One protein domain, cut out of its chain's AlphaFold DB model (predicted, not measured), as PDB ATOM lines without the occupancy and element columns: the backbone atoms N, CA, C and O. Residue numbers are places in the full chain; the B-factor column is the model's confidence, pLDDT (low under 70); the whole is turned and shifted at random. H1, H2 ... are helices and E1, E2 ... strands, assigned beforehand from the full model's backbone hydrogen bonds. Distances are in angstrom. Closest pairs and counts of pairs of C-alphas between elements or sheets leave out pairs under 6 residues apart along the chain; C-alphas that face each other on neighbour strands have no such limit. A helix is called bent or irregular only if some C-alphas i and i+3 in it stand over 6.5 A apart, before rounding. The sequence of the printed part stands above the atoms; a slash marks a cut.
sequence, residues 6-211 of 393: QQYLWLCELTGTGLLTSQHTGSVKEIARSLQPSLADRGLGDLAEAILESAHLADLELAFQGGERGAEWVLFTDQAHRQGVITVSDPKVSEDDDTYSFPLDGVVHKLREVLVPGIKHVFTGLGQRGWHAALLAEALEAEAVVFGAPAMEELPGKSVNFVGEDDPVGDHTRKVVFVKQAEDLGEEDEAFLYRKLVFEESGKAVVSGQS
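AT A GLANCE: This is residues 6 to 211 of the 393 residues of an uncharacterized protein of Paenibacillus oralis (UniProt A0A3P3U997). A strongly twisted sheet of seven strands runs through the domain, with H1 packed on one face and H5 and H4 on the other. A helical hairpin, H2 and H3, lies by the E1 edge, where H2 meets the sheet, and the short H6 packs on H1. The 206 printed residues hold six named helices and seven named strands, in the order H1 H2 H3 E1 E2 E3 H4 E4 H5 E5 E6 E7 H6, class mixed. The mixed sheet runs E1 E2 E3 E4 E5 E6 E7. The whole is compact, radius of gyration of the C-alphas 16.4 A, and rounded, spanning 43 by 38 by 38 A.

IN THESE COORDINATES: The strands are E1, residues 60 to 68, 24.2 A long; E2, 71 to 78, 23.3 A; E3, 83 to 89; E4, 120 to 125; E5, 143 to 147; E6, 158 to 164, 20.3 A; and E7, 176 to 179. The helices are H1, residues 6 to 16, from C-alpha 6 at (-30.141, -7.455, 15.644); H2, 28 to 40; H3, 45 to 53; H4, 104 to 114; H5, 127 to 139, 19.2 A; and H6, 193 to 196, to C-alpha 196 at (-38.405, 0.388, 16.907). H2 is irregular: C-alphas 34 and 37 are 7.4 A apart.

HOW THE PARTS SIT: E1, E2 and E3 form a meander, each strand the antiparallel neighbour of the one before, with N 63 and O 75 at 2.9 A and N 74 and O 87 at 2.9 A. From E3 to E7 neighbours are parallel: N 86 and O 122 are 2.9 A apart, N 145 and O 123 2.9 A, N 146 and O 160 2.9 A, N 177 and O 161 2.8 A. E3, H4, E4 and E4, H5, E5 are strand-helix-strand units, parallel neighbour strands joined through a helix, with right-handed crossovers. There are three layers, with helices on both faces: H1, at a height over the sheet of 7.7 A, is on the face opposite to H4 and H5. H4 touches H5, closest C-alphas Val 108 and Leu 136, 6.5 A, through residues 135 to 139 of H5. H2 touches H3, closest C-alphas Lys 29 and Leu 52, 5.3 A, at a shallow tilt of 17 degrees, opposite ways. H6 only grazes the sheet and touches H1, closest C-alphas Leu 9 and Tyr 194, 6.4 A. Each O i to N i+4 pair is within hydrogen-bond range in H1, H3, H4 and H5, and 7 of 9 in H2; H6 is too short for one.

THE WHOLE: The farthest C-alphas, Pro 117 and Glu 187, are 47.1 A apart. The printed part has no cut. The links H1 to H2, E3 to H4, E6 to E7 and E7 to H6 are long. The mean pLDDT of the printed part is 85.5; 26 residues are under 70, among them 91 to 101 and 184 to 191.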
ATOM      1  N   GLN A   6     -29.746  -8.324  16.754       95.56
ATOM      2  CA  GLN A   6     -30.141  -7.455  15.644       95.56
ATOM      3  C   GLN A   6     -30.139  -8.187  14.290       95.56
ATOM      4  O   GLN A   6     -31.040  -8.016  13.474       95.56
ATOM      5  N   GLN A   7     -29.150  -9.050  14.049       95.31
ATOM      6  CA  GLN A   7     -29.046  -9.824  12.810       95.31
ATOM      7  C   GLN A   7     -30.131 -10.898  12.699       95.31
ATOM      8  O   GLN A   7     -30.616 -11.147  11.595       95.31
ATOM      9  N   TYR A   8     -30.531 -11.523  13.813       96.06
ATOM     10  CA  TYR A   8     -31.693 -12.415  13.821       96.06
ATOM     11  C   TYR A   8     -32.976 -11.659  13.457       96.06
ATOM     12  O   TYR A   8     -33.746 -12.149  12.629       96.06
ATOM     13  N   LEU A   9     -33.159 -10.450  13.999       95.62
ATOM     14  CA  LEU A   9     -34.307  -9.600  13.690       95.62
ATOM     15  C   LEU A   9     -34.352  -9.195  12.208       95.62
ATOM     16  O   LEU A   9     -35.392  -9.334  11.569       95.62
ATOM     17  N   TRP A  10     -33.219  -8.798  11.622       95.44
ATOM     18  CA  TRP A  10     -33.158  -8.470  10.192       95.44
ATOM     19  C   TRP A  10     -33.532  -9.648   9.292       95.44
ATOM     20  O   TRP A  10     -34.235  -9.465   8.299       95.44
ATOM     21  N   LEU A  11     -33.086 -10.866   9.625       94.69
ATOM     22  CA  LEU A  11     -33.476 -12.064   8.876       94.69
ATOM     23  C   LEU A  11     -34.976 -12.339   9.014       94.69
ATOM     24  O   LEU A  11     -35.632 -12.642   8.017       94.69
ATOM     25  N   CYS A  12     -35.524 -12.190  10.222       93.69
ATOM     26  CA  CYS A  12     -36.957 -12.297  10.471       93.69
ATOM     27  C   CYS A  12     -37.766 -11.344   9.595       93.69
ATOM     28  O   CYS A  12     -38.649 -11.796   8.873       93.69
ATOM     29  N   GLU A  13     -37.448 -10.056   9.596       91.44
ATOM     30  CA  GLU A  13     -38.206  -9.069   8.826       91.44
ATOM     31  C   GLU A  13     -38.001  -9.207   7.324       91.44
ATOM     32  O   GLU A  13     -38.975  -9.113   6.576       91.44
ATOM     33  N   LEU A  14     -36.785  -9.537   6.870       91.69
ATOM     34  CA  LEU A  14     -36.540  -9.872   5.468       91.69
ATOM     35  C   LEU A  14     -37.466 -11.011   5.019       91.69
ATOM     36  O   LEU A  14     -38.088 -10.920   3.960       91.69
ATOM     37  N   THR A  15     -37.589 -12.067   5.828       89.81
ATOM     38  CA  THR A  15     -38.478 -13.198   5.519       89.81
ATOM     39  C   THR A  15     -39.956 -12.837   5.641       89.81
ATOM     40  O   THR A  15     -40.739 -13.205   4.767       89.81
ATOM     41  N   GLY A  16     -40.317 -12.024   6.636       85.75
ATOM     42  CA  GLY A  16     -41.667 -11.505   6.852       85.75
ATOM     43  C   GLY A  16     -42.177 -10.612   5.721       85.75
ATOM     44  O   GLY A  16     -43.383 -10.505   5.528       85.75
ATOM     45  N   THR A  17     -41.297 -10.036   4.892       85.44
ATOM     46  CA  THR A  17     -41.739  -9.287   3.702       85.44
ATOM     47  C   THR A  17     -42.479 -10.153   2.670       85.44
ATOM     48  O   THR A  17     -43.176  -9.617   1.803       85.44
ATOM     49  N   GLY A  18     -42.287 -11.478   2.687       82.94
ATOM     50  CA  GLY A  18     -42.819 -12.397   1.676       82.94
ATOM     51  C   GLY A  18     -42.164 -12.268   0.290       82.94
ATOM     52  O   GLY A  18     -42.551 -12.969  -0.654       82.94
ATOM     53  N   LEU A  19     -41.150 -11.405   0.141       84.94
ATOM     54  CA  LEU A  19     -40.441 -11.178  -1.124       84.94
ATOM     55  C   LEU A  19     -39.505 -12.338  -1.498       84.94
ATOM     56  O   LEU A  19     -39.209 -12.542  -2.677       84.94
ATOM     57  N   LEU A  20     -39.083 -13.142  -0.519       84.25
ATOM     58  CA  LEU A  20     -38.288 -14.349  -0.742       84.25
ATOM     59  C   LEU A  20     -39.110 -15.407  -1.480       84.25
ATOM     60  O   LEU A  20     -39.989 -16.045  -0.911       84.25
ATOM     61  N   THR A  21     -38.851 -15.595  -2.769       75.38
ATOM     62  CA  THR A  21     -39.453 -16.666  -3.584       75.38
ATOM     63  C   THR A  21     -38.507 -17.854  -3.742       75.38
ATOM     64  O   THR A  21     -37.296 -17.708  -3.570       75.38
ATOM     65  N   SER A  22     -39.043 -18.993  -4.193       69.12
ATOM     66  CA  SER A  22     -38.282 -20.215  -4.502       69.12
ATOM     67  C   SER A  22     -37.233 -20.056  -5.612       69.12
ATOM     68  O   SER A  22     -36.452 -20.972  -5.854       69.12
ATOM     69  N   GLN A  23     -37.212 -18.914  -6.306       70.81
ATOM     70  CA  GLN A  23     -36.208 -18.584  -7.320       70.81
ATOM     71  C   GLN A  23     -34.957 -17.921  -6.728       70.81
ATOM     72  O   GLN A  23     -33.934 -17.839  -7.406       70.81
ATOM     73  N   HIS A  24     -35.022 -17.445  -5.484       80.06
ATOM     74  CA  HIS A  24     -33.868 -16.857  -4.818       80.06
ATOM     75  C   HIS A  24     -32.933 -17.966  -4.342       80.06
ATOM     76  O   HIS A  24     -33.355 -18.920  -3.695       80.06
ATOM     77  N   THR A  25     -31.653 -17.827  -4.671       80.62
ATOM     78  CA  THR A  25     -30.568 -18.714  -4.243       80.62
ATOM     79  C   THR A  25     -29.314 -17.871  -4.026       80.62
ATOM     80  O   THR A  25     -29.202 -16.786  -4.600       80.62
ATOM     81  N   GLY A  26     -28.384 -18.357  -3.204       87.00
ATOM     82  CA  GLY A  26     -27.110 -17.686  -2.941       87.00
ATOM     83  C   GLY A  26     -27.027 -17.034  -1.563       87.00
ATOM     84  O   GLY A  26     -27.774 -17.376  -0.641       87.00
ATOM     85  N   SER A  27     -26.074 -16.116  -1.420       92.06
ATOM     86  CA  SER A  27     -25.794 -15.445  -0.149       92.06
ATOM     87  C   SER A  27     -26.904 -14.472   0.247       92.06
ATOM     88  O   SER A  27     -27.554 -13.850  -0.598       92.06
ATOM     89  N   VAL A  28     -27.079 -14.260   1.553       92.81
ATOM     90  CA  VAL A  28     -28.029 -13.276   2.098       92.81
ATOM     91  C   VAL A  28     -27.778 -11.880   1.518       92.81
ATOM     92  O   VAL A  28     -28.727 -11.157   1.220       92.81
ATOM     93  N   LYS A  29     -26.516 -11.511   1.262       93.00
ATOM     94  CA  LYS A  29     -26.172 -10.227   0.629       93.00
ATOM     95  C   LYS A  29     -26.600 -10.133  -0.833       93.00
ATOM     96  O   LYS A  29     -27.019  -9.066  -1.272       93.00
ATOM     97  N   GLU A  30     -26.476 -11.205  -1.610       92.44
ATOM     98  CA  GLU A  30     -26.949 -11.218  -3.002       92.44
ATOM     99  C   GLU A  30     -28.466 -11.083  -3.068       92.44
ATOM    100  O   GLU A  30     -28.972 -10.280  -3.852       92.44
ATOM    101  N   ILE A  31     -29.165 -11.793  -2.182       92.25
ATOM    102  CA  ILE A  31     -30.617 -11.718  -2.026       92.25
ATOM    103  C   ILE A  31     -31.050 -10.300  -1.629       92.25
ATOM    104  O   ILE A  31     -31.928  -9.722  -2.268       92.25
ATOM    105  N   ALA A  32     -30.419  -9.704  -0.613       92.38
ATOM    106  CA  ALA A  32     -30.727  -8.338  -0.189       92.38
ATOM    107  C   ALA A  32     -30.496  -7.330  -1.326       92.38
ATOM    108  O   ALA A  32     -31.330  -6.457  -1.557       92.38
ATOM    109  N   ARG A  33     -29.415  -7.493  -2.104       93.56
ATOM    110  CA  ARG A  33     -29.130  -6.645  -3.271       93.56
ATOM    111  C   ARG A  33     -30.187  -6.785  -4.365       93.56
ATOM    112  O   ARG A  33     -30.573  -5.779  -4.952       93.56
ATOM    113  N   SER A  34     -30.651  -8.002  -4.658       92.12
ATOM    114  CA  SER A  34     -31.693  -8.207  -5.673       92.12
ATOM    115  C   SER A  34     -33.051  -7.671  -5.230       92.12
ATOM    116  O   SER A  34     -33.813  -7.187  -6.063       92.12
ATOM    117  N   LEU A  35     -33.345  -7.739  -3.929       92.00
ATOM    118  CA  LEU A  35     -34.601  -7.270  -3.350       92.00
ATOM    119  C   LEU A  35     -34.600  -5.775  -3.010       92.00
ATOM    120  O   LEU A  35     -35.668  -5.233  -2.750       92.00
ATOM    121  N   GLN A  36     -33.447  -5.098  -3.045       93.06
ATOM    122  CA  GLN A  36     -33.305  -3.699  -2.634       93.06
ATOM    123  C   GLN A  36     -34.342  -2.749  -3.266       93.06
ATOM    124  O   GLN A  36     -34.919  -1.970  -2.511       93.06
ATOM    125  N   PRO A  37     -34.663  -2.811  -4.580       92.56
ATOM    126  CA  PRO A  37     -35.713  -1.963  -5.147       92.56
ATOM    127  C   PRO A  37     -37.089  -2.235  -4.523       92.56
ATOM    128  O   PRO A  37     -37.768  -1.310  -4.101       92.56
ATOM    129  N   SER A  38     -37.468  -3.509  -4.383       92.19
ATOM    130  CA  SER A  38     -38.758  -3.906  -3.803       92.19
ATOM    131  C   SER A  38     -38.853  -3.638  -2.300       92.19
ATOM    132  O   SER A  38     -39.946  -3.398  -1.795       92.19
ATOM    133  N   LEU A  39     -37.729  -3.690  -1.582       90.31
ATOM    134  CA  LEU A  39     -37.648  -3.287  -0.181       90.31
ATOM    135  C   LEU A  39     -37.786  -1.768  -0.061       90.31
ATOM    136  O   LEU A  39     -38.593  -1.303   0.734       90.31
ATOM    137  N   ALA A  40     -37.092  -0.989  -0.894       89.75
ATOM    138  CA  ALA A  40     -37.228   0.466  -0.918       89.75
ATOM    139  C   ALA A  40     -38.667   0.916  -1.232       89.75
ATOM    140  O   ALA A  40     -39.178   1.803  -0.554       89.75
ATOM    141  N   ASP A  41     -39.348   0.250  -2.171       88.06
ATOM    142  CA  ASP A  41     -40.763   0.505  -2.493       88.06
ATOM    143  C   ASP A  41     -41.709   0.243  -1.304       88.06
ATOM    144  O   ASP A  41     -42.804   0.800  -1.249       88.06
ATOM    145  N   ARG A  42     -41.290  -0.586  -0.339       85.88
ATOM    146  CA  ARG A  42     -41.998  -0.859   0.925       85.88
ATOM    147  C   ARG A  42     -41.468  -0.038   2.102       85.88
ATOM    148  O   ARG A  42     -41.762  -0.358   3.248       85.88
ATOM    149  N   GLY A  43     -40.638   0.969   1.835       84.56
ATOM    150  CA  GLY A  43     -40.019   1.780   2.875       84.56
ATOM    151  C   GLY A  43     -38.996   1.023   3.722       84.56
ATOM    152  O   GLY A  43     -38.796   1.405   4.862       84.56
ATOM    153  N   LEU A  44     -38.349  -0.025   3.198       86.88
ATOM    154  CA  LEU A  44     -37.350  -0.889   3.859       86.88
ATOM    155  C   LEU A  44     -35.952  -0.805   3.202       86.88
ATOM    156  O   LEU A  44     -35.189  -1.773   3.194       86.88
ATOM    157  N   GLY A  45     -35.620   0.321   2.564       87.25
ATOM    158  CA  GLY A  45     -34.344   0.480   1.846       87.25
ATOM    159  C   GLY A  45     -33.109   0.401   2.758       87.25
ATOM    160  O   GLY A  45     -32.119  -0.239   2.413       87.25
ATOM    161  N   ASP A  46     -33.207   0.981   3.946       89.88
ATOM    162  CA  ASP A  46     -32.232   0.929   5.042       89.88
ATOM    163  C   ASP A  46     -32.035  -0.485   5.616       89.88
ATOM    164  O   ASP A  46     -30.904  -0.846   5.928       89.88
ATOM    165  N   LEU A  47     -33.078  -1.329   5.697       92.00
ATOM    166  CA  LEU A  47     -32.914  -2.747   6.057       92.00
ATOM    167  C   LEU A  47     -31.995  -3.460   5.056       92.00
ATOM    168  O   LEU A  47     -31.089  -4.201   5.444       92.00
ATOM    169  N   ALA A  48     -32.215  -3.230   3.756       92.00
ATOM    170  CA  ALA A  48     -31.369  -3.802   2.714       92.00
ATOM    171  C   ALA A  48     -29.917  -3.318   2.849       92.00
ATOM    172  O   ALA A  48     -28.992  -4.128   2.759       92.00
ATOM    173  N   GLU A  49     -29.709  -2.023   3.096       92.62
ATOM    174  CA  GLU A  49     -28.381  -1.438   3.315       92.62
ATOM    175  C   GLU A  49     -27.687  -2.043   4.542       92.62
ATOM    176  O   GLU A  49     -26.562  -2.534   4.423       92.62
ATOM    177  N   ALA A  50     -28.380  -2.141   5.679       92.38
ATOM    178  CA  ALA A  50     -27.850  -2.734   6.904       92.38
ATOM    179  C   ALA A  50     -27.399  -4.194   6.701       92.38
ATOM    180  O   ALA A  50     -26.308  -4.595   7.124       92.38
ATOM    181  N   ILE A  51     -28.193  -4.996   5.980       93.94
ATOM    182  CA  ILE A  51     -27.835  -6.381   5.641       93.94
ATOM    183  C   ILE A  51     -26.595  -6.430   4.732       93.94
ATOM    184  O   ILE A  51     -25.706  -7.269   4.925       93.94
ATOM    185  N   LEU A  52     -26.508  -5.537   3.742       93.44
ATOM    186  CA  LEU A  52     -25.378  -5.470   2.812       93.44
ATOM    187  C   LEU A  52     -24.074  -5.058   3.507       93.44
ATOM    188  O   LEU A  52     -23.007  -5.578   3.156       93.44
ATOM    189  N   GLU A  53     -24.149  -4.181   4.503       92.62
ATOM    190  CA  GLU A  53     -23.001  -3.709   5.283       92.62
ATOM    191  C   GLU A  53     -22.548  -4.719   6.349       92.62
ATOM    192  O   GLU A  53     -21.356  -4.816   6.648       92.62
ATOM    193  N   SER A  54     -23.452  -5.564   6.852       90.75
ATOM    194  CA  SER A  54     -23.151  -6.549   7.895       90.75
ATOM    195  C   SER A  54     -22.091  -7.575   7.477       90.75
ATOM    196  O   SER A  54     -22.292  -8.387   6.572       90.75
ATOM    197  N   ALA A  55     -20.943  -7.599   8.159       86.81
ATOM    198  CA  ALA A  55     -19.906  -8.609   7.923       86.81
ATOM    199  C   ALA A  55     -20.361 -10.029   8.315       86.81
ATOM    200  O   ALA A  55     -19.963 -11.000   7.682       86.81
ATOM    201  N   HIS A  56     -21.233 -10.149   9.318       85.62
ATOM    202  CA  HIS A  56     -21.684 -11.432   9.863       85.62
ATOM    203  C   HIS A  56     -22.658 -12.175   8.939       85.62
ATOM    204  O   HIS A  56     -22.742 -13.398   8.993       85.62
ATOM    205  N   LEU A  57     -23.377 -11.442   8.082       89.69
ATOM    206  CA  LEU A  57     -24.303 -12.008   7.096       89.69
ATOM    207  C   LEU A  57     -23.628 -12.314   5.751       89.69
ATOM    208  O   LEU A  57     -24.275 -12.848   4.854       89.69
ATOM    209  N   ALA A  58     -22.341 -11.981   5.586       86.00
ATOM    210  CA  ALA A  58     -21.622 -12.188   4.328       86.00
ATOM    211  C   ALA A  58     -21.486 -13.671   3.954       86.00
ATOM    212  O   ALA A  58     -21.593 -14.006   2.778       86.00
ATOM    213  N   ASP A  59     -21.304 -14.531   4.956       86.19
ATOM    214  CA  ASP A  59     -21.063 -15.964   4.769       86.19
ATOM    215  C   ASP A  59     -22.341 -16.806   4.910       86.19
ATOM    216  O   ASP A  59     -22.265 -18.034   4.897       86.19
ATOM    217  N   LEU A  60     -23.502 -16.172   5.113       91.50
ATOM    218  CA  LEU A  60     -24.779 -16.857   5.288       91.50
ATOM    219  C   LEU A  60     -25.452 -17.042   3.924       91.50
ATOM    220  O   LEU A  60     -25.634 -16.079   3.178       91.50
ATOM    221  N   GLU A  61     -25.851 -18.267   3.610       92.31
ATOM    222  CA  GLU A  61     -26.479 -18.633   2.344       92.31
ATOM    223  C   GLU A  61     -27.859 -19.227   2.567       92.31
ATOM    224  O   GLU A  61     -28.103 -19.946   3.534       92.31
ATOM    225  N   LEU A  62     -28.765 -18.937   1.639       91.00
ATOM    226  CA  LEU A  62     -30.076 -19.553   1.587       91.00
ATOM    227  C   LEU A  62     -29.939 -21.012   1.128       91.00
ATOM    228  O   LEU A  62     -29.711 -21.275  -0.052       91.00
ATOM    229  N   ALA A  63     -30.096 -21.951   2.060       88.19
ATOM    230  CA  ALA A  63     -29.925 -23.378   1.800       88.19
ATOM    231  C   ALA A  63     -31.238 -24.066   1.420       88.19
ATOM    232  O   ALA A  63     -31.262 -24.933   0.546       88.19
ATOM    233  N   PHE A  64     -32.337 -23.697   2.081       85.88
ATOM    234  CA  PHE A  64     -33.635 -24.314   1.837       85.88
ATOM    235  C   PHE A  64     -34.777 -23.345   2.134       85.88
ATOM    236  O   PHE A  64     -34.704 -22.548   3.067       85.88
ATOM    237  N   GLN A  65     -35.853 -23.451   1.363       84.94
ATOM    238  CA  GLN A  65     -37.140 -22.833   1.670       84.94
ATOM    239  C   GLN A  65     -38.177 -23.943   1.738       84.94
ATOM    240  O   GLN A  65     -38.296 -24.744   0.810       84.94
ATOM    241  N   GLY A  66     -38.910 -24.002   2.841       77.62
ATOM    242  CA  GLY A  66     -39.974 -24.967   3.040       77.62
ATOM    243  C   GLY A  66     -41.260 -24.273   3.437       77.62
ATOM    244  O   GLY A  66     -41.260 -23.242   4.095       77.62
ATOM    245  N   GLY A  67     -42.382 -24.856   3.042       70.06
ATOM    246  CA  GLY A  67     -43.675 -24.426   3.534       70.06
ATOM    247  C   GLY A  67     -44.796 -25.272   2.964       70.06
ATOM    248  O   GLY A  67     -44.781 -25.647   1.794       70.06
ATOM    249  N   GLU A  68     -45.750 -25.622   3.813       55.34
ATOM    250  CA  GLU A  68     -47.000 -26.278   3.437       55.34
ATOM    251  C   GLU A  68     -48.126 -25.618   4.216       55.34
ATOM    252  O   GLU A  68     -47.950 -25.345   5.402       55.34
ATOM    253  N   ARG A  69     -49.259 -25.374   3.538       52.50
ATOM    254  CA  ARG A  69     -50.546 -24.950   4.122       52.50
ATOM    255  C   ARG A  69     -50.393 -24.111   5.396       52.50
ATOM    256  O   ARG A  69     -50.806 -24.516   6.476       52.50
ATOM    257  N   GLY A  70     -49.789 -22.939   5.233       52.72
ATOM    258  CA  GLY A  70     -49.860 -21.889   6.234       52.72
ATOM    259  C   GLY A  70     -48.648 -21.720   7.162       52.72
ATOM    260  O   GLY A  70     -48.713 -20.908   8.076       52.72
ATOM    261  N   ALA A  71     -47.533 -22.420   6.955       62.16
ATOM    262  CA  ALA A  71     -46.259 -22.076   7.600       62.16
ATOM    263  C   ALA A  71     -45.139 -22.016   6.562       62.16
ATOM    264  O   ALA A  71     -44.817 -23.042   5.965       62.16
ATOM    265  N   GLU A  72     -44.553 -20.837   6.356       81.00
ATOM    266  CA  GLU A  72     -43.346 -20.670   5.547       81.00
ATOM    267  C   GLU A  72     -42.133 -20.598   6.476       81.00
ATOM    268  O   GLU A  72     -42.160 -19.963   7.528       81.00
ATOM    269  N   TRP A  73     -41.072 -21.310   6.122       87.81
ATOM    270  CA  TRP A  73     -39.810 -21.244   6.833       87.81
ATOM    271  C   TRP A  73     -38.640 -21.257   5.865       87.81
ATOM    272  O   TRP A  73     -38.672 -21.854   4.785       87.81
ATOM    273  N   VAL A  74     -37.573 -20.589   6.280       90.88
ATOM    274  CA  VAL A  74     -36.364 -20.433   5.483       90.88
ATOM    275  C   VAL A  74     -35.166 -20.847   6.319       90.88
ATOM    276  O   VAL A  74     -35.016 -20.405   7.453       90.88
ATOM    277  N   LEU A  75     -34.329 -21.719   5.759       92.56
ATOM    278  CA  LEU A  75     -33.073 -22.150   6.357       92.56
ATOM    279  C   LEU A  75     -31.919 -21.404   5.693       92.56
ATOM    280  O   LEU A  75     -31.622 -21.610   4.512       92.56
ATOM    281  N   PHE A  76     -31.230 -20.604   6.495       93.12
ATOM    282  CA  PHE A  76     -29.941 -20.034   6.150       93.12
ATOM    283  C   PHE A  76     -28.828 -20.828   6.825       93.12
ATOM    284  O   PHE A  76     -28.937 -21.161   8.002       93.12
ATOM    285  N   THR A  77     -27.743 -21.116   6.117       91.25
ATOM    286  CA  THR A  77     -26.569 -21.792   6.689       91.25
ATOM    287  C   THR A  77     -25.313 -21.005   6.396       91.25
ATOM    288  O   THR A  77     -25.192 -20.439   5.313       91.25
ATOM    289  N   ASP A  78     -24.356 -20.990   7.319       88.75
ATOM    290  CA  ASP A  78     -23.036 -20.461   6.986       88.75
ATOM    291  C   ASP A  78     -22.311 -21.379   5.982       88.75
ATOM    292  O   ASP A  78     -22.478 -22.600   6.006       88.75
ATOM    293  N   GLN A  79     -21.464 -20.809   5.119       80.62
ATOM    294  CA  GLN A  79     -20.668 -21.562   4.132       80.62
ATOM    295  C   GLN A  79     -19.802 -22.664   4.758       80.62
ATOM    296  O   GLN A  79     -19.440 -23.648   4.113       80.62
ATOM    297  N   ALA A  80     -19.434 -22.496   6.030       80.94
ATOM    298  CA  ALA A  80     -18.654 -23.474   6.772       80.94
ATOM    299  C   ALA A  80     -19.508 -24.548   7.469       80.94
ATOM    300  O   ALA A  80     -18.931 -25.389   8.162       80.94
ATOM    301  N   HIS A  81     -20.836 -24.508   7.316       77.25
ATOM    302  CA  HIS A  81     -21.807 -25.431   7.902       77.25
ATOM    303  C   HIS A  81     -21.585 -25.674   9.405       77.25
ATOM    304  O   HIS A  81     -21.616 -26.800   9.893       77.25
ATOM    305  N   ARG A  82     -21.317 -24.607  10.156       81.62
ATOM    306  CA  ARG A  82     -21.211 -24.607  11.621       81.62
ATOM    307  C   ARG A  82     -22.497 -24.122  12.271       81.62
ATOM    308  O   ARG A  82     -22.758 -24.483  13.420       81.62
ATOM    309  N   GLN A  83     -23.288 -23.324  11.554       87.81
ATOM    310  CA  GLN A  83     -24.538 -22.774  12.052       87.81
ATOM    311  C   GLN A  83     -25.633 -22.730  10.984       87.81
ATOM    312  O   GLN A  83     -25.384 -22.363   9.838       87.81
ATOM    313  N   GLY A  84     -26.858 -23.050  11.407       92.19
ATOM    314  CA  GLY A  84     -28.084 -22.808  10.657       92.19
ATOM    315  C   GLY A  84     -29.018 -21.855  11.401       92.19
ATOM    316  O   GLY A  84     -29.062 -21.840  12.634       92.19
ATOM    317  N   VAL A  85     -29.758 -21.046  10.653       94.56
ATOM    318  CA  VAL A  85     -30.800 -20.150  11.160       94.56
ATOM    319  C   VAL A  85     -32.090 -20.466  10.425       94.56
ATOM    320  O   VAL A  85     -32.122 -20.409   9.198       94.56
ATOM    321  N   ILE A  86     -33.132 -20.813  11.177       94.81
ATOM    322  CA  ILE A  86     -34.458 -21.107  10.646       94.81
ATOM    323  C   ILE A  86     -35.374 -19.945  11.001       94.81
ATOM    324  O   ILE A  86     -35.713 -19.759  12.168       94.81
ATOM    325  N   THR A  87     -35.779 -19.168  10.004       94.38
ATOM    326  CA  THR A  87     -36.766 -18.094  10.168       94.38
ATOM    327  C   THR A  87     -38.151 -18.636   9.841       94.38
ATOM    328  O   THR A  87     -38.332 -19.208   8.766       94.38
ATOM    329  N   VAL A  88     -39.124 -18.452  10.732       91.88
ATOM    330  CA  VAL A  88     -40.534 -18.806  10.500       91.88
ATOM    331  C   VAL A  88     -41.315 -17.542  10.140       91.88
ATOM    332  O   VAL A  88     -41.225 -16.545  10.856       91.88
ATOM    333  N   SER A  89     -42.085 -17.584   9.054       86.12
ATOM    334  CA  SER A  89     -42.869 -16.463   8.527       86.12
ATOM    335  C   SER A  89     -44.309 -16.867   8.195       86.12
ATOM    336  O   SER A  89     -44.656 -18.053   8.128       86.12
ATOM    337  N   ASP A  90     -45.162 -15.861   8.004       72.00
ATOM    338  CA  ASP A  90     -46.525 -16.047   7.518       72.00
ATOM    339  C   ASP A  90     -46.554 -16.628   6.094       72.00
ATOM    340  O   ASP A  90     -45.630 -16.401   5.305       72.00
ATOM    341  N   PRO A  91     -47.602 -17.392   5.747       66.31
ATOM    342  CA  PRO A  91     -47.823 -17.841   4.380       66.31
ATOM    343  C   PRO A  91     -48.163 -16.671   3.451       66.31
ATOM    344  O   PRO A  91     -48.871 -15.744   3.828       66.31
ATOM    345  N   LYS A  92     -47.752 -16.761   2.181       59.72
ATOM    346  CA  LYS A  92     -48.042 -15.729   1.162       59.72
ATOM    347  C   LYS A  92     -49.516 -15.557   0.791       59.72
ATOM    348  O   LYS A  92     -49.848 -14.595   0.103       59.72
ATOM    349  N   VAL A  93     -50.377 -16.500   1.172       53.16
ATOM    350  CA  VAL A  93     -51.811 -16.490   0.867       53.16
ATOM    351  C   VAL A  93     -52.560 -17.033   2.078       53.16
ATOM    352  O   VAL A  93     -52.432 -18.215   2.397       53.16
ATOM    353  N   SER A  94     -53.346 -16.187   2.733       46.50
ATOM    354  CA  SER A  94     -54.385 -16.605   3.673       46.50
ATOM    355  C   SER A  94     -55.701 -16.020   3.159       46.50
ATOM    356  O   SER A  94     -55.903 -14.812   3.207       46.50
ATOM    357  N   GLU A  95     -56.541 -16.861   2.546       41.78
ATOM    358  CA  GLU A  95     -57.929 -16.510   2.192       41.78
ATOM    359  C   GLU A  95     -58.910 -16.886   3.321       41.78
ATOM    360  O   GLU A  95     -60.089 -16.596   3.189       41.78
ATOM    361  N   ASP A  96     -58.450 -17.480   4.431       45.62
ATOM    362  CA  ASP A  96     -59.289 -17.856   5.579       45.62
ATOM    363  C   ASP A  96     -58.423 -17.951   6.856       45.62
ATOM    364  O   ASP A  96     -57.854 -19.004   7.162       45.62
ATOM    365  N   ASP A  97     -58.321 -16.858   7.619       48.53
ATOM    366  CA  ASP A  97     -57.629 -16.837   8.923       48.53
ATOM    367  C   ASP A  97     -58.392 -17.617  10.019       48.53
ATOM    368  O   ASP A  97     -57.798 -18.040  11.011       48.53
ATOM    369  N   ASP A  98     -59.681 -17.916   9.819       46.38
ATOM    370  CA  ASP A  98     -60.570 -18.465  10.858       46.38
ATOM    371  C   ASP A  98     -60.383 -19.970  11.164       46.38
ATOM    372  O   ASP A  98     -60.988 -20.498  12.097       46.38
ATOM    373  N   THR A  99     -59.544 -20.704  10.417       50.47
ATOM    374  CA  THR A  99     -59.298 -22.154  10.648       50.47
ATOM    375  C   THR A  99     -57.826 -22.569  10.595       50.47
ATOM    376  O   THR A  99     -57.493 -23.742  10.385       50.47
ATOM    377  N   TYR A 100     -56.912 -21.621  10.803       57.34
ATOM    378  CA  TYR A 100     -55.485 -21.898  10.731       57.34
ATOM    379  C   TYR A 100     -55.003 -22.835  11.857       57.34
ATOM    380  O   TYR A 100     -55.187 -22.572  13.043       57.34
ATOM    381  N   SER A 101     -54.322 -23.925  11.481       64.81
ATOM    382  CA  SER A 101     -53.579 -24.780  12.415       64.81
ATOM    383  C   SER A 101     -52.155 -24.988  11.907       64.81
ATOM    384  O   SER A 101     -51.943 -25.406  10.768       64.81
ATOM    385  N   PHE A 102     -51.164 -24.679  12.745       73.38
ATOM    386  CA  PHE A 102     -49.752 -24.886  12.428       73.38
ATOM    387  C   PHE A 102     -49.412 -26.390  12.490       73.38
ATOM    388  O   PHE A 102     -49.500 -26.985  13.569       73.38
ATOM    389  N   PRO A 103     -49.015 -27.041  11.377       81.06
ATOM    390  CA  PRO A 103     -48.815 -28.490  11.335       81.06
ATOM    391  C   PRO A 103     -47.440 -28.891  11.901       81.06
ATOM    392  O   PRO A 103     -46.559 -29.336  11.161       81.06
ATOM    393  N   LEU A 104     -47.262 -28.737  13.219       85.75
ATOM    394  CA  LEU A 104     -45.984 -28.905  13.927       85.75
ATOM    395  C   LEU A 104     -45.240 -30.191  13.530       85.75
ATOM    396  O   LEU A 104     -44.105 -30.115  13.067       85.75
ATOM    397  N   ASP A 105     -45.885 -31.356  13.630       86.56
ATOM    398  CA  ASP A 105     -45.253 -32.654  13.347       86.56
ATOM    399  C   ASP A 105     -44.747 -32.777  11.902       86.56
ATOM    400  O   ASP A 105     -43.660 -33.306  11.653       86.56
ATOM    401  N   GLY A 106     -45.518 -32.262  10.940       85.19
ATOM    402  CA  GLY A 106     -45.148 -32.285   9.525       85.19
ATOM    403  C   GLY A 106     -43.937 -31.401   9.238       85.19
ATOM    404  O   GLY A 106     -43.030 -31.799   8.501       85.19
ATOM    405  N   VAL A 107     -43.885 -30.221   9.863       88.12
ATOM    406  CA  VAL A 107     -42.747 -29.300   9.745       88.12
ATOM    407  C   VAL A 107     -41.507 -29.880  10.432       88.12
ATOM    408  O   VAL A 107     -40.435 -29.886   9.829       88.12
ATOM    409  N   VAL A 108     -41.645 -30.446  11.635       90.75
ATOM    410  CA  VAL A 108     -40.556 -31.125  12.361       90.75
ATOM    411  C   VAL A 108     -39.977 -32.275  11.537       90.75
ATOM    412  O   VAL A 108     -38.756 -32.406  11.449       90.75
ATOM    413  N   HIS A 109     -40.825 -33.094  10.907       89.38
ATOM    414  CA  HIS A 109     -40.370 -34.197  10.062       89.38
ATOM    415  C   HIS A 109     -39.505 -33.703   8.897       89.38
ATOM    416  O   HIS A 109     -38.385 -34.178   8.734       89.38
ATOM    417  N   LYS A 110     -39.972 -32.691   8.157       87.88
ATOM    418  CA  LYS A 110     -39.220 -32.095   7.040       87.88
ATOM    419  C   LYS A 110     -37.924 -31.441   7.484       87.88
ATOM    420  O   LYS A 110     -36.896 -31.613   6.840       87.88
ATOM    421  N   LEU A 111     -37.953 -30.711   8.599       90.38
ATOM    422  CA  LEU A 111     -36.747 -30.110   9.155       90.38
ATOM    423  C   LEU A 111     -35.712 -31.187   9.491       90.38
ATOM    424  O   LEU A 111     -34.555 -31.043   9.120       90.38
ATOM    425  N   ARG A 112     -36.104 -32.324  10.077       90.75
ATOM    426  CA  ARG A 112     -35.165 -33.435  10.334       90.75
ATOM    427  C   ARG A 112     -34.511 -34.001   9.071       90.75
ATOM    428  O   ARG A 112     -33.409 -34.529   9.172       90.75
ATOM    429  N   GLU A 113     -35.156 -33.903   7.909       89.06
ATOM    430  CA  GLU A 113     -34.580 -34.351   6.634       89.06
ATOM    431  C   GLU A 113     -33.540 -33.373   6.073       89.06
ATOM    432  O   GLU A 113     -32.594 -33.802   5.411       89.06
ATOM    433  N   VAL A 114     -33.697 -32.068   6.332       87.56
ATOM    434  CA  VAL A 114     -32.822 -31.022   5.772       87.56
ATOM    435  C   VAL A 114     -31.751 -30.529   6.744       87.56
ATOM    436  O   VAL A 114     -30.721 -30.010   6.315       87.56
ATOM    437  N   LEU A 115     -31.972 -30.667   8.052       88.19
ATOM    438  CA  LEU A 115     -31.033 -30.207   9.067       88.19
ATOM    439  C   LEU A 115     -29.835 -31.152   9.138       88.19
ATOM    440  O   LEU A 115     -29.949 -32.346   9.414       88.19
ATOM    441  N   VAL A 116     -28.650 -30.587   8.930       82.62
ATOM    442  CA  VAL A 116     -27.400 -31.343   8.987       82.62
ATOM    443  C   VAL A 116     -27.046 -31.648  10.453       82.62
ATOM    444  O   VAL A 116     -27.000 -30.722  11.274       82.62
ATOM    445  N   PRO A 117     -26.760 -32.918  10.805       81.25
ATOM    446  CA  PRO A 117     -26.342 -33.293  12.153       81.25
ATOM    447  C   PRO A 117     -25.039 -32.607  12.581       81.25
ATOM    448  O   PRO A 117     -24.098 -32.494  11.799       81.25
ATOM    449  N   GLY A 118     -24.956 -32.198  13.849       80.56
ATOM    450  CA  GLY A 118     -23.755 -31.572  14.423       80.56
ATOM    451  C   GLY A 118     -23.612 -30.069  14.153       80.56
ATOM    452  O   GLY A 118     -22.691 -29.451  14.686       80.56
ATOM    453  N   ILE A 119     -24.527 -29.474  13.382       87.50
ATOM    454  CA  ILE A 119     -24.645 -28.023  13.209       87.50
ATOM    455  C   ILE A 119     -25.491 -27.439  14.344       87.50
ATOM    456  O   ILE A 119     -26.512 -28.017  14.719       87.50
ATOM    457  N   LYS A 120     -25.096 -26.273  14.874       90.38
ATOM    458  CA  LYS A 120     -25.957 -25.521  15.795       90.38
ATOM    459  C   LYS A 120     -27.048 -24.805  14.997       90.38
ATOM    460  O   LYS A 120     -26.743 -23.902  14.224       90.38
ATOM    461  N   HIS A 121     -28.303 -25.179  15.219       93.38
ATOM    462  CA  HIS A 121     -29.461 -24.529  14.605       93.38
ATOM    463  C   HIS A 121     -30.139 -23.590  15.599       93.38
ATOM    464  O   HIS A 121     -30.288 -23.939  16.771       93.38
ATOM    465  N   VAL A 122     -30.523 -22.403  15.136       95.81
ATOM    466  CA  VAL A 122     -31.285 -21.422  15.921       95.81
ATOM    467  C   VAL A 122     -32.560 -21.071  15.170       95.81
ATOM    468  O   VAL A 122     -32.510 -20.752  13.982       95.81
ATOM    469  N   PHE A 123     -33.691 -21.132  15.862       96.31
ATOM    470  CA  PHE A 123     -35.001 -20.780  15.324       96.31
ATOM    471  C   PHE A 123     -35.347 -19.340  15.683       96.31
ATOM    472  O   PHE A 123     -35.052 -18.885  16.785       96.31
ATOM    473  N   THR A 124     -35.974 -18.620  14.760       96.88
ATOM    474  CA  THR A 124     -36.336 -17.214  14.953       96.88
ATOM    475  C   THR A 124     -37.640 -16.880  14.237       96.88
ATOM    476  O   THR A 124     -38.007 -17.526  13.253       96.88
ATOM    477  N   GLY A 125     -38.368 -15.889  14.742       94.00
ATOM    478  CA  GLY A 125     -39.664 -15.472  14.207       94.00
ATOM    479  C   GLY A 125     -40.193 -14.216  14.901       94.00
ATOM    480  O   GLY A 125     -39.740 -13.879  15.996       94.00
ATOM    481  N   LEU A 126     -41.151 -13.548  14.253       91.06
ATOM    482  CA  LEU A 126     -41.859 -12.374  14.782       91.06
ATOM    483  C   LEU A 126     -43.251 -12.764  15.284       91.06
ATOM    484  O   LEU A 126     -43.903 -13.612  14.671       91.06
ATOM    485  N   GLY A 127     -43.732 -12.140  16.358       88.12
ATOM    486  CA  GLY A 127     -45.119 -12.296  16.804       88.12
ATOM    487  C   GLY A 127     -45.507 -13.759  17.034       88.12
ATOM    488  O   GLY A 127     -44.743 -14.556  17.585       88.12
ATOM    489  N   GLN A 128     -46.676 -14.153  16.524       86.25
ATOM    490  CA  GLN A 128     -47.147 -15.546  16.540       86.25
ATOM    491  C   GLN A 128     -46.164 -16.529  15.875       86.25
ATOM    492  O   GLN A 128     -46.083 -17.701  16.242       86.25
ATOM    493  N   ARG A 129     -45.354 -16.084  14.907       88.38
ATOM    494  CA  ARG A 129     -44.318 -16.927  14.282       88.38
ATOM    495  C   ARG A 129     -43.120 -17.138  15.196       88.38
ATOM    496  O   ARG A 129     -42.491 -18.190  15.112       88.38
ATOM    497  N   GLY A 130     -42.862 -16.212  16.115       91.50
ATOM    498  CA  GLY A 130     -41.957 -16.432  17.240       91.50
ATOM    499  C   GLY A 130     -42.414 -17.605  18.115       91.50
ATOM    500  O   GLY A 130     -41.608 -18.472  18.450       91.50
ATOM    501  N   TRP A 131     -43.717 -17.713  18.391       90.31
ATOM    502  CA  TRP A 131     -44.275 -18.857  19.124       90.31
ATOM    503  C   TRP A 131     -44.023 -20.188  18.403       90.31
ATOM    504  O   TRP A 131     -43.471 -21.133  18.971       90.31
ATOM    505  N   HIS A 132     -44.341 -20.243  17.107       90.75
ATOM    506  CA  HIS A 132     -44.087 -21.424  16.278       90.75
ATOM    507  C   HIS A 132     -42.597 -21.783  16.195       90.75
ATOM    508  O   HIS A 132     -42.242 -22.961  16.257       90.75
ATOM    509  N   ALA A 133     -41.716 -20.787  16.091       93.62
ATOM    510  CA  ALA A 133     -40.270 -20.986  16.107       93.62
ATOM    511  C   ALA A 133     -39.801 -21.621  17.428       93.62
ATOM    512  O   ALA A 133     -38.981 -22.538  17.403       93.62
ATOM    513  N   ALA A 134     -40.355 -21.196  18.567       94.69
ATOM    514  CA  ALA A 134     -40.047 -21.784  19.868       94.69
ATOM    515  C   ALA A 134     -40.533 -23.242  19.986       94.69
ATOM    516  O   ALA A 134     -39.777 -24.090  20.462       94.69
ATOM    517  N   LEU A 135     -41.742 -23.559  19.502       93.56
ATOM    518  CA  LEU A 135     -42.265 -24.935  19.466       93.56
ATOM    519  C   LEU A 135     -41.396 -25.858  18.599       93.56
ATOM    520  O   LEU A 135     -41.061 -26.974  19.001       93.56
ATOM    521  N   LEU A 136     -40.994 -25.386  17.416       93.81
ATOM    522  CA  LEU A 136     -40.090 -26.128  16.537       93.81
ATOM    523  C   LEU A 136     -38.721 -26.346  17.185       93.81
ATOM    524  O   LEU A 136     -38.179 -27.448  17.106       93.81
ATOM    525  N   ALA A 137     -38.176 -25.314  17.835       95.38
ATOM    526  CA  ALA A 137     -36.903 -25.411  18.531       95.38
ATOM    527  C   ALA A 137     -36.960 -26.437  19.661       95.38
ATOM    528  O   ALA A 137     -36.051 -27.251  19.782       95.38
ATOM    529  N   GLU A 138     -38.032 -26.450  20.454       96.06
ATOM    530  CA  GLU A 138     -38.223 -27.445  21.509       96.06
ATOM    531  C   GLU A 138     -38.277 -28.873  20.946       96.06
ATOM    532  O   GLU A 138     -37.525 -29.737  21.397       96.06
ATOM    533  N   ALA A 139     -39.086 -29.109  19.909       94.44
ATOM    534  CA  ALA A 139     -39.237 -30.426  19.281       94.44
ATOM    535  C   ALA A 139     -37.953 -30.956  18.605       94.44
ATOM    536  O   ALA A 139     -37.824 -32.159  18.329       94.44
ATOM    537  N   LEU A 140     -37.011 -30.058  18.307       93.50
ATOM    538  CA  LEU A 140     -35.722 -30.343  17.674       93.50
ATOM    539  C   LEU A 140     -34.530 -30.139  18.621       93.50
ATOM    540  O   LEU A 140     -33.388 -30.192  18.168       93.50
ATOM    541  N   GLU A 141     -34.785 -29.937  19.918       93.62
ATOM    542  CA  GLU A 141     -33.772 -29.730  20.965       93.62
ATOM    543  C   GLU A 141     -32.787 -28.575  20.670       93.62
ATOM    544  O   GLU A 141     -31.613 -28.600  21.056       93.62
ATOM    545  N   ALA A 142     -33.276 -27.537  19.993       94.50
ATOM    546  CA  ALA A 142     -32.536 -26.358  19.564       94.50
ATOM    547  C   ALA A 142     -32.824 -25.123  20.444       94.50
ATOM    548  O   ALA A 142     -33.595 -25.165  21.404       94.50
ATOM    549  N   GLU A 143     -32.156 -24.013  20.126       95.81
ATOM    550  CA  GLU A 143     -32.398 -22.704  20.746       95.81
ATOM    551  C   GLU A 143     -33.328 -21.860  19.865       95.81
ATOM    552  O   GLU A 143     -33.281 -21.962  18.634       95.81
ATOM    553  N   ALA A 144     -34.131 -21.000  20.492       97.00
ATOM    554  CA  ALA A 144     -34.944 -20.004  19.806       97.00
ATOM    555  C   ALA A 144     -34.619 -18.585  20.291       97.00
ATOM    556  O   ALA A 144     -34.552 -18.326  21.493       97.00
ATOM    557  N   VAL A 145     -34.448 -17.668  19.345       97.50
ATOM    558  CA  VAL A 145     -34.331 -16.224  19.574       97.50
ATOM    559  C   VAL A 145     -35.479 -15.594  18.807       97.50
ATOM    560  O   VAL A 145     -35.501 -15.696  17.591       97.50
ATOM    561  N   VAL A 146     -36.471 -15.036  19.490       95.81
ATOM    562  CA  VAL A 146     -37.725 -14.583  18.868       95.81
ATOM    563  C   VAL A 146     -38.029 -13.145  19.261       95.81
ATOM    564  O   VAL A 146     -37.444 -12.638  20.216       95.81
ATOM    565  N   PHE A 147     -38.917 -12.487  18.518       94.81
ATOM    566  CA  PHE A 147     -39.214 -11.070  18.720       94.81
ATOM    567  C   PHE A 147     -40.717 -10.824  18.784       94.81
ATOM    568  O   PHE A 147     -41.462 -11.290  17.920       94.81
ATOM    569  N   GLY A 148     -41.161 -10.082  19.797       90.38
ATOM    570  CA  GLY A 148     -42.563  -9.691  19.956       90.38
ATOM    571  C   GLY A 148     -43.540 -10.866  20.068       90.38
ATOM    572  O   GLY A 148     -44.703 -10.709  19.710       90.38
ATOM    573  N   ALA A 149     -43.097 -12.057  20.488       89.19
ATOM    574  CA  ALA A 149     -43.997 -13.204  20.590       89.19
ATOM    575  C   ALA A 149     -45.024 -12.978  21.719       89.19
ATOM    576  O   ALA A 149     -44.603 -12.635  22.829       89.19
ATOM    577  N   PRO A 150     -46.336 -13.169  21.471       77.00
ATOM    578  CA  PRO A 150     -47.348 -13.046  22.515       77.00
ATOM    579  C   PRO A 150     -47.179 -14.178  23.530       77.00
ATOM    580  O   PRO A 150     -46.867 -15.302  23.137       77.00
ATOM    581  N   ALA A 151     -47.393 -13.910  24.820       66.38
ATOM    582  CA  ALA A 151     -47.231 -14.919  25.864       66.38
ATOM    583  C   ALA A 151     -48.549 -15.157  26.619       66.38
ATOM    584  O   ALA A 151     -48.794 -14.584  27.679       66.38
ATOM    585  N   MET A 152     -49.401 -16.034  26.069       66.31
ATOM    586  CA  MET A 152     -50.504 -16.633  26.845       66.31
ATOM    587  C   MET A 152     -50.002 -17.699  27.828       66.31
ATOM    588  O   MET A 152     -50.664 -17.994  28.813       66.31
ATOM    589  N   GLU A 153     -48.830 -18.273  27.559       83.00
ATOM    590  CA  GLU A 153     -48.087 -19.152  28.458       83.00
ATOM    591  C   GLU A 153     -46.582 -18.863  28.314       83.00
ATOM    592  O   GLU A 153     -46.161 -18.074  27.463       83.00
ATOM    593  N   GLU A 154     -45.743 -19.472  29.154       91.19
ATOM    594  CA  GLU A 154     -44.293 -19.307  29.035       91.19
ATOM    595  C   GLU A 154     -43.788 -20.000  27.765       91.19
ATOM    596  O   GLU A 154     -44.067 -21.181  27.557       91.19
ATOM    597  N   LEU A 155     -43.000 -19.292  26.945       92.00
ATOM    598  CA  LEU A 155     -42.470 -19.853  25.700       92.00
ATOM    599  C   LEU A 155     -41.786 -21.211  25.943       92.00
ATOM    600  O   LEU A 155     -41.062 -21.364  26.929       92.00
ATOM    601  N   PRO A 156     -41.939 -22.195  25.046       92.94
ATOM    602  CA  PRO A 156     -41.390 -23.540  25.223       92.94
ATOM    603  C   PRO A 156     -39.861 -23.609  25.076       92.94
ATOM    604  O   PRO A 156     -39.218 -22.686  24.567       92.94
ATOM    605  N   GLY A 157     -39.247 -24.708  25.528       92.56
ATOM    606  CA  GLY A 157     -37.838 -25.031  25.258       92.56
ATOM    607  C   GLY A 157     -36.789 -24.011  25.737       92.56
ATOM    608  O   GLY A 157     -36.931 -23.367  26.779       92.56
ATOM    609  N   LYS A 158     -35.682 -23.883  24.990       95.88
ATOM    610  CA  LYS A 158     -34.607 -22.897  25.229       95.88
ATOM    611  C   LYS A 158     -34.828 -21.660  24.358       95.88
ATOM    612  O   LYS A 158     -34.177 -21.500  23.328       95.88
ATOM    613  N   SER A 159     -35.770 -20.821  24.766       95.75
ATOM    614  CA  SER A 159     -36.207 -19.634  24.031       95.75
ATOM    615  C   SER A 159     -35.897 -18.338  24.782       95.75
ATOM    616  O   SER A 159     -35.894 -18.314  26.014       95.75
ATOM    617  N   VAL A 160     -35.641 -17.271  24.023       96.81
ATOM    618  CA  VAL A 160     -35.550 -15.883  24.500       96.81
ATOM    619  C   VAL A 160     -36.387 -15.006  23.574       96.81
ATOM    620  O   VAL A 160     -36.236 -15.099  22.356       96.81
ATOM    621  N   ASN A 161     -37.259 -14.176  24.145       95.50
ATOM    622  CA  ASN A 161     -38.152 -13.272  23.425       95.50
ATOM    623  C   ASN A 161     -37.740 -11.820  23.651       95.50
ATOM    624  O   ASN A 161     -37.785 -11.345  24.780       95.50
ATOM    625  N   PHE A 162     -37.349 -11.121  22.593       96.31
ATOM    626  CA  PHE A 162     -37.016  -9.702  22.641       96.31
ATOM    627  C   PHE A 162     -38.250  -8.884  22.298       96.31
ATOM    628  O   PHE A 162     -38.837  -9.036  21.227       96.31
ATOM    629  N   VAL A 163     -38.658  -8.026  23.221       93.25
ATOM    630  CA  VAL A 163     -39.903  -7.270  23.112       93.25
ATOM    631  C   VAL A 163     -39.624  -5.818  23.459       93.25
ATOM    632  O   VAL A 163     -38.765  -5.542  24.294       93.25
ATOM    633  N   GLY A 164     -40.290  -4.880  22.794       92.44
ATOM    634  CA  GLY A 164     -40.136  -3.479  23.132       92.44
ATOM    635  C   GLY A 164     -40.671  -3.169  24.527       92.44
ATOM    636  O   GLY A 164     -41.578  -3.834  25.022       92.44
ATOM    637  N   GLU A 165     -40.088  -2.173  25.184       91.38
ATOM    638  CA  GLU A 165     -40.432  -1.835  26.567       91.38
ATOM    639  C   GLU A 165     -41.889  -1.413  26.787       91.38
ATOM    640  O   GLU A 165     -42.414  -1.667  27.875       91.38
ATOM    641  N   ASP A 166     -42.545  -0.857  25.763       87.75
ATOM    642  CA  ASP A 166     -43.964  -0.483  25.785       87.75
ATOM    643  C   ASP A 166     -44.902  -1.543  25.194       87.75
ATOM    644  O   ASP A 166     -46.122  -1.402  25.283       87.75
ATOM    645  N   ASP A 167     -44.371  -2.638  24.645       86.31
ATOM    646  CA  ASP A 167     -45.201  -3.683  24.049       86.31
ATOM    647  C   ASP A 167     -45.768  -4.605  25.155       86.31
ATOM    648  O   ASP A 167     -45.015  -5.064  26.027       86.31
ATOM    649  N   PRO A 168     -47.080  -4.901  25.164       83.31
ATOM    650  CA  PRO A 168     -47.682  -5.800  26.143       83.31
ATOM    651  C   PRO A 168     -47.334  -7.264  25.846       83.31
ATOM    652  O   PRO A 168     -47.367  -7.707  24.698       83.31
ATOM    653  N   VAL A 169     -47.031  -8.034  26.893       80.25
ATOM    654  CA  VAL A 169     -46.595  -9.441  26.779       80.25
ATOM    655  C   VAL A 169     -47.373 -10.411  27.663       80.25
ATOM    656  O   VAL A 169     -47.209 -11.612  27.502       80.25
ATOM    657  N   GLY A 170     -48.227  -9.922  28.564       80.44
ATOM    658  CA  GLY A 170     -48.942 -10.758  29.534       80.44
ATOM    659  C   GLY A 170     -48.104 -11.091  30.781       80.44
ATOM    660  O   GLY A 170     -47.131 -10.403  31.086       80.44
ATOM    661  N   ASP A 171     -48.487 -12.142  31.519       79.12
ATOM    662  CA  ASP A 171     -47.892 -12.485  32.828       79.12
ATOM    663  C   ASP A 171     -46.637 -13.370  32.700       79.12
ATOM    664  O   ASP A 171     -45.846 -13.520  33.637       79.12
ATOM    665  N   HIS A 172     -46.420 -13.952  31.521       86.19
ATOM    666  CA  HIS A 172     -45.373 -14.934  31.253       86.19
ATOM    667  C   HIS A 172     -44.088 -14.277  30.738       86.19
ATOM    668  O   HIS A 172     -43.743 -14.329  29.559       86.19
ATOM    669  N   THR A 173     -43.373 -13.624  31.654       88.81
ATOM    670  CA  THR A 173     -42.229 -12.755  31.328       88.81
ATOM    671  C   THR A 173     -40.857 -13.384  31.578       88.81
ATOM    672  O   THR A 173     -39.837 -12.735  31.353       88.81
ATOM    673  N   ARG A 174     -40.766 -14.646  32.029       91.44
ATOM    674  CA  ARG A 174     -39.487 -15.223  32.493       91.44
ATOM    675  C   ARG A 174     -38.438 -15.323  31.382       91.44
ATOM    676  O   ARG A 174     -37.241 -15.253  31.670       91.44
ATOM    677  N   LYS A 175     -38.868 -15.508  30.137       94.31
ATOM    678  CA  LYS A 175     -38.013 -15.558  28.941       94.31
ATOM    679  C   LYS A 175     -38.074 -14.286  28.100       94.31
ATOM    680  O   LYS A 175     -37.553 -14.281  26.985       94.31
ATOM    681  N   VAL A 176     -38.691 -13.227  28.615       93.94
ATOM    682  CA  VAL A 176     -38.805 -11.941  27.928       93.94
ATOM    683  C   VAL A 176     -37.629 -11.043  28.306       93.94
ATOM    684  O   VAL A 176     -37.284 -10.887  29.477       93.94
ATOM    685  N   VAL A 177     -37.016 -10.442  27.294       95.88
ATOM    686  CA  VAL A 177     -36.030  -9.372  27.416       95.88
ATOM    687  C   VAL A 177     -36.672  -8.112  26.856       95.88
ATOM    688  O   VAL A 177     -36.896  -8.013  25.650       95.88
ATOM    689  N   PHE A 178     -36.970  -7.161  27.738       95.00
ATOM    690  CA  PHE A 178     -37.466  -5.851  27.336       95.00
ATOM    691  C   PHE A 178     -36.322  -5.020  26.757       95.00
ATOM    692  O   PHE A 178     -35.229  -4.958  27.329       95.00
ATOM    693  N   VAL A 179     -36.573  -4.418  25.601       96.31
ATOM    694  CA  VAL A 179     -35.601  -3.654  24.826       96.31
ATOM    695  C   VAL A 179     -36.066  -2.211  24.741       96.31
ATOM    696  O   VAL A 179     -37.233  -1.943  24.445       96.31
ATOM    697  N   LYS A 180     -35.130  -1.283  24.962       95.00
ATOM    698  CA  LYS A 180     -35.367   0.153  24.823       95.00
ATOM    699  C   LYS A 180     -35.952   0.443  23.439       95.00
ATOM    700  O   LYS A 180     -35.418  -0.041  22.438       95.00
ATOM    701  N   GLN A 181     -37.020   1.233  23.386       91.31
ATOM    702  CA  GLN A 181     -37.615   1.674  22.125       91.31
ATOM    703  C   GLN A 181     -37.088   3.057  21.727       91.31
ATOM    704  O   GLN A 181     -36.705   3.864  22.579       91.31
ATOM    705  N   ALA A 182     -37.000   3.301  20.421       88.25
ATOM    706  CA  ALA A 182     -36.627   4.598  19.870       88.25
ATOM    707  C   ALA A 182     -37.738   5.630  20.131       88.25
ATOM    708  O   ALA A 182     -38.908   5.352  19.893       88.25
ATOM    709  N   GLU A 183     -37.361   6.818  20.613       75.06
ATOM    710  CA  GLU A 183     -38.305   7.880  21.009       75.06
ATOM    711  C   GLU A 183     -38.893   8.635  19.802       75.06
ATOM    712  O   GLU A 183     -40.034   9.080  19.857       75.06
ATOM    713  N   ASP A 184     -38.140   8.727  18.700       66.81
ATOM    714  CA  ASP A 184     -38.505   9.466  17.483       66.81
ATOM    715  C   ASP A 184     -38.774   8.512  16.307       66.81
ATOM    716  O   ASP A 184     -38.129   8.563  15.254       66.81
ATOM    717  N   LEU A 185     -39.726   7.602  16.483       63.09
ATOM    718  CA  LEU A 185     -40.390   6.965  15.348       63.09
ATOM    719  C   LEU A 185     -41.414   8.000  14.872       63.09
ATOM    720  O   LEU A 185     -42.227   8.444  15.673       63.09
ATOM    721  N   GLY A 186     -41.333   8.484  13.628       55.66
ATOM    722  CA  GLY A 186     -42.327   9.439  13.106       55.66
ATOM    723  C   GLY A 186     -43.769   8.913  13.230       55.66
ATOM    724  O   GLY A 186     -43.969   7.779  13.640       55.66
ATOM    725  N   GLU A 187     -44.774   9.701  12.824       49.97
ATOM    726  CA  GLU A 187     -46.227   9.380  12.903       49.97
ATOM    727  C   GLU A 187     -46.679   8.064  12.206       49.97
ATOM    728  O   GLU A 187     -47.872   7.816  12.051       49.97
ATOM    729  N   GLU A 188     -45.765   7.211  11.746       51.50
ATOM    730  CA  GLU A 188     -46.075   5.896  11.199       51.50
ATOM    731  C   GLU A 188     -46.165   4.860  12.334       51.50
ATOM    732  O   GLU A 188     -45.171   4.237  12.713       51.50
ATOM    733  N   ASP A 189     -47.391   4.633  12.822       48.03
ATOM    734  CA  ASP A 189     -47.792   3.601  13.804       48.03
ATOM    735  C   ASP A 189     -47.419   2.143  13.409       48.03
ATOM    736  O   ASP A 189     -47.661   1.201  14.163       48.03
ATOM    737  N   GLU A 190     -46.783   1.931  12.251       57.75
ATOM    738  CA  GLU A 190     -46.418   0.625  11.678       57.75
ATOM    739  C   GLU A 190     -44.903   0.465  11.435       57.75
ATOM    740  O   GLU A 190     -44.465  -0.266  10.542       57.75
ATOM    741  N   ALA A 191     -44.056   1.148  12.210       67.06
ATOM    742  CA  ALA A 191     -42.613   0.964  12.090       67.06
ATOM    743  C   ALA A 191     -42.195  -0.483  12.425       67.06
ATOM    744  O   ALA A 191     -42.482  -1.017  13.498       67.06
ATOM    745  N   PHE A 192     -41.450  -1.103  11.509       83.56
ATOM    746  CA  PHE A 192     -40.817  -2.407  11.706       83.56
ATOM    747  C   PHE A 192     -39.968  -2.453  12.992       83.56
ATOM    748  O   PHE A 192     -39.318  -1.473  13.375       83.56
ATOM    749  N   LEU A 193     -39.926  -3.619  13.642       87.00
ATOM    750  CA  LEU A 193     -39.269  -3.829  14.932       87.00
ATOM    751  C   LEU A 193     -37.779  -3.455  14.907       87.00
ATOM    752  O   LEU A 193     -37.295  -2.912  15.895       87.00
ATOM    753  N   TYR A 194     -37.043  -3.671  13.808       89.00
ATOM    754  CA  TYR A 194     -35.617  -3.287  13.746       89.00
ATOM    755  C   TYR A 194     -35.353  -1.784  13.859       89.00
ATOM    756  O   TYR A 194     -34.244  -1.397  14.224       89.00
ATOM    757  N   ARG A 195     -36.343  -0.947  13.524       88.38
ATOM    758  CA  ARG A 195     -36.288   0.507  13.723       88.38
ATOM    759  C   ARG A 195     -36.790   0.892  15.103       88.38
ATOM    760  O   ARG A 195     -36.278   1.836  15.694       88.38
ATOM    761  N   LYS A 196     -37.788   0.157  15.601       89.69
ATOM    762  CA  LYS A 196     -38.405   0.388  16.907       89.69
ATOM    763  C   LYS A 196     -37.442   0.083  18.052       89.69
ATOM    764  O   LYS A 196     -37.385   0.843  19.011       89.69
ATOM    765  N   LEU A 197     -36.707  -1.024  17.967       93.25
ATOM    766  CA  LEU A 197     -35.847  -1.521  19.038       93.25
ATOM    767  C   LEU A 197     -34.428  -0.954  18.936       93.25
ATOM    768  O   LEU A 197     -33.817  -0.943  17.869       93.25
ATOM    769  N   VAL A 198     -33.873  -0.530  20.071       94.44
ATOM    770  CA  VAL A 198     -32.525   0.036  20.144       94.44
ATOM    771  C   VAL A 198     -31.489  -1.067  20.371       94.44
ATOM    772  O   VAL A 198     -31.571  -1.852  21.322       94.44
ATOM    773  N   PHE A 199     -30.462  -1.082  19.522       94.56
ATOM    774  CA  PHE A 199     -29.320  -1.991  19.606       94.56
ATOM    775  C   PHE A 199     -28.013  -1.208  19.780       94.56
ATOM    776  O   PHE A 199     -27.853  -0.105  19.262       94.56
ATOM    777  N   GLU A 200     -27.062  -1.788  20.506       94.44
ATOM    778  CA  GLU A 200     -25.685  -1.301  20.582       94.44
ATOM    779  C   GLU A 200     -24.965  -1.450  19.229       94.44
ATOM    780  O   GLU A 200     -25.357  -2.262  18.395       94.44
ATOM    781  N   GLU A 201     -23.812  -0.793  19.055       90.19
ATOM    782  CA  GLU A 201     -22.932  -1.007  17.887       90.19
ATOM    783  C   GLU A 201     -22.512  -2.482  17.710       90.19
ATOM    784  O   GLU A 201     -22.193  -2.927  16.609       90.19
ATOM    785  N   SER A 202     -22.520  -3.262  18.797       90.62
ATOM    786  CA  SER A 202     -22.245  -4.704  18.783       90.62
ATOM    787  C   SER A 202     -23.389  -5.546  18.181       90.62
ATOM    788  O   SER A 202     -23.204  -6.740  17.921       90.62
ATOM    789  N   GLY A 203     -24.562  -4.935  17.976       91.50
ATOM    790  CA  GLY A 203     -25.832  -5.546  17.574       91.50
ATOM    791  C   GLY A 203     -26.539  -6.333  18.683       91.50
ATOM    792  O   GLY A 203     -27.409  -7.157  18.397       91.50
ATOM    793  N   LYS A 204     -26.152  -6.116  19.946       95.50
ATOM    794  CA  LYS A 204     -26.913  -6.563  21.121       95.50
ATOM    795  C   LYS A 204     -28.010  -5.565  21.468       95.50
ATOM    796  O   LYS A 204     -27.810  -4.363  21.322       95.50
ATOM    797  N   ALA A 205     -29.143  -6.057  21.938       95.69
ATOM    798  CA  ALA A 205     -30.273  -5.261  22.374       95.69
ATOM    799  C   ALA A 205     -29.917  -4.447  23.625       95.69
ATOM    800  O   ALA A 205     -29.307  -4.955  24.572       95.69
ATOM    801  N   VAL A 206     -30.332  -3.181  23.644       96.75
ATOM    802  CA  VAL A 206     -30.221  -2.332  24.831       96.75
ATOM    803  C   VAL A 206     -31.347  -2.707  25.786       96.75
ATOM    804  O   VAL A 206     -32.498  -2.318  25.594       96.75
ATOM    805  N   VAL A 207     -31.012  -3.495  26.808       96.31
ATOM    806  CA  VAL A 207     -31.984  -3.989  27.790       96.31
ATOM    807  C   VAL A 207     -32.555  -2.831  28.605       96.31
ATOM    808  O   VAL A 207     -31.809  -2.027  29.169       96.31
ATOM    809  N   SER A 208     -33.876  -2.794  28.719       94.25
ATOM    810  CA  SER A 208     -34.607  -1.886  29.595       94.25
ATOM    811  C   SER A 208     -35.588  -2.658  30.485       94.25
ATOM    812  O   SER A 208     -35.608  -3.890  30.505       94.25
ATOM    813  N   GLY A 209     -36.339  -1.941  31.320       91.19
ATOM    814  CA  GLY A 209     -37.427  -2.532  32.096       91.19
ATOM    815  C   GLY A 209     -38.746  -2.390  31.346       91.19
ATOM    816  O   GLY A 209     -38.932  -1.412  30.634       91.19
ATOM    817  N   GLN A 210     -39.680  -3.315  31.572       91.19
ATOM    818  CA  GLN A 210     -41.060  -3.154  31.112       91.19
ATOM    819  C   GLN A 210     -41.625  -1.820  31.607       91.19
ATOM    820  O   GLN A 210     -41.528  -1.545  32.814       91.19
ATOM    821  N   SER A 211     -42.212  -1.023  30.717       88.56
ATOM    822  CA  SER A 211     -42.815   0.253  31.083       88.56
ATOM    823  C   SER A 211     -44.081   0.063  31.916       88.56
ATOM    824  O   SER A 211     -44.668  -1.022  31.970       88.56
TER     825      SER A 211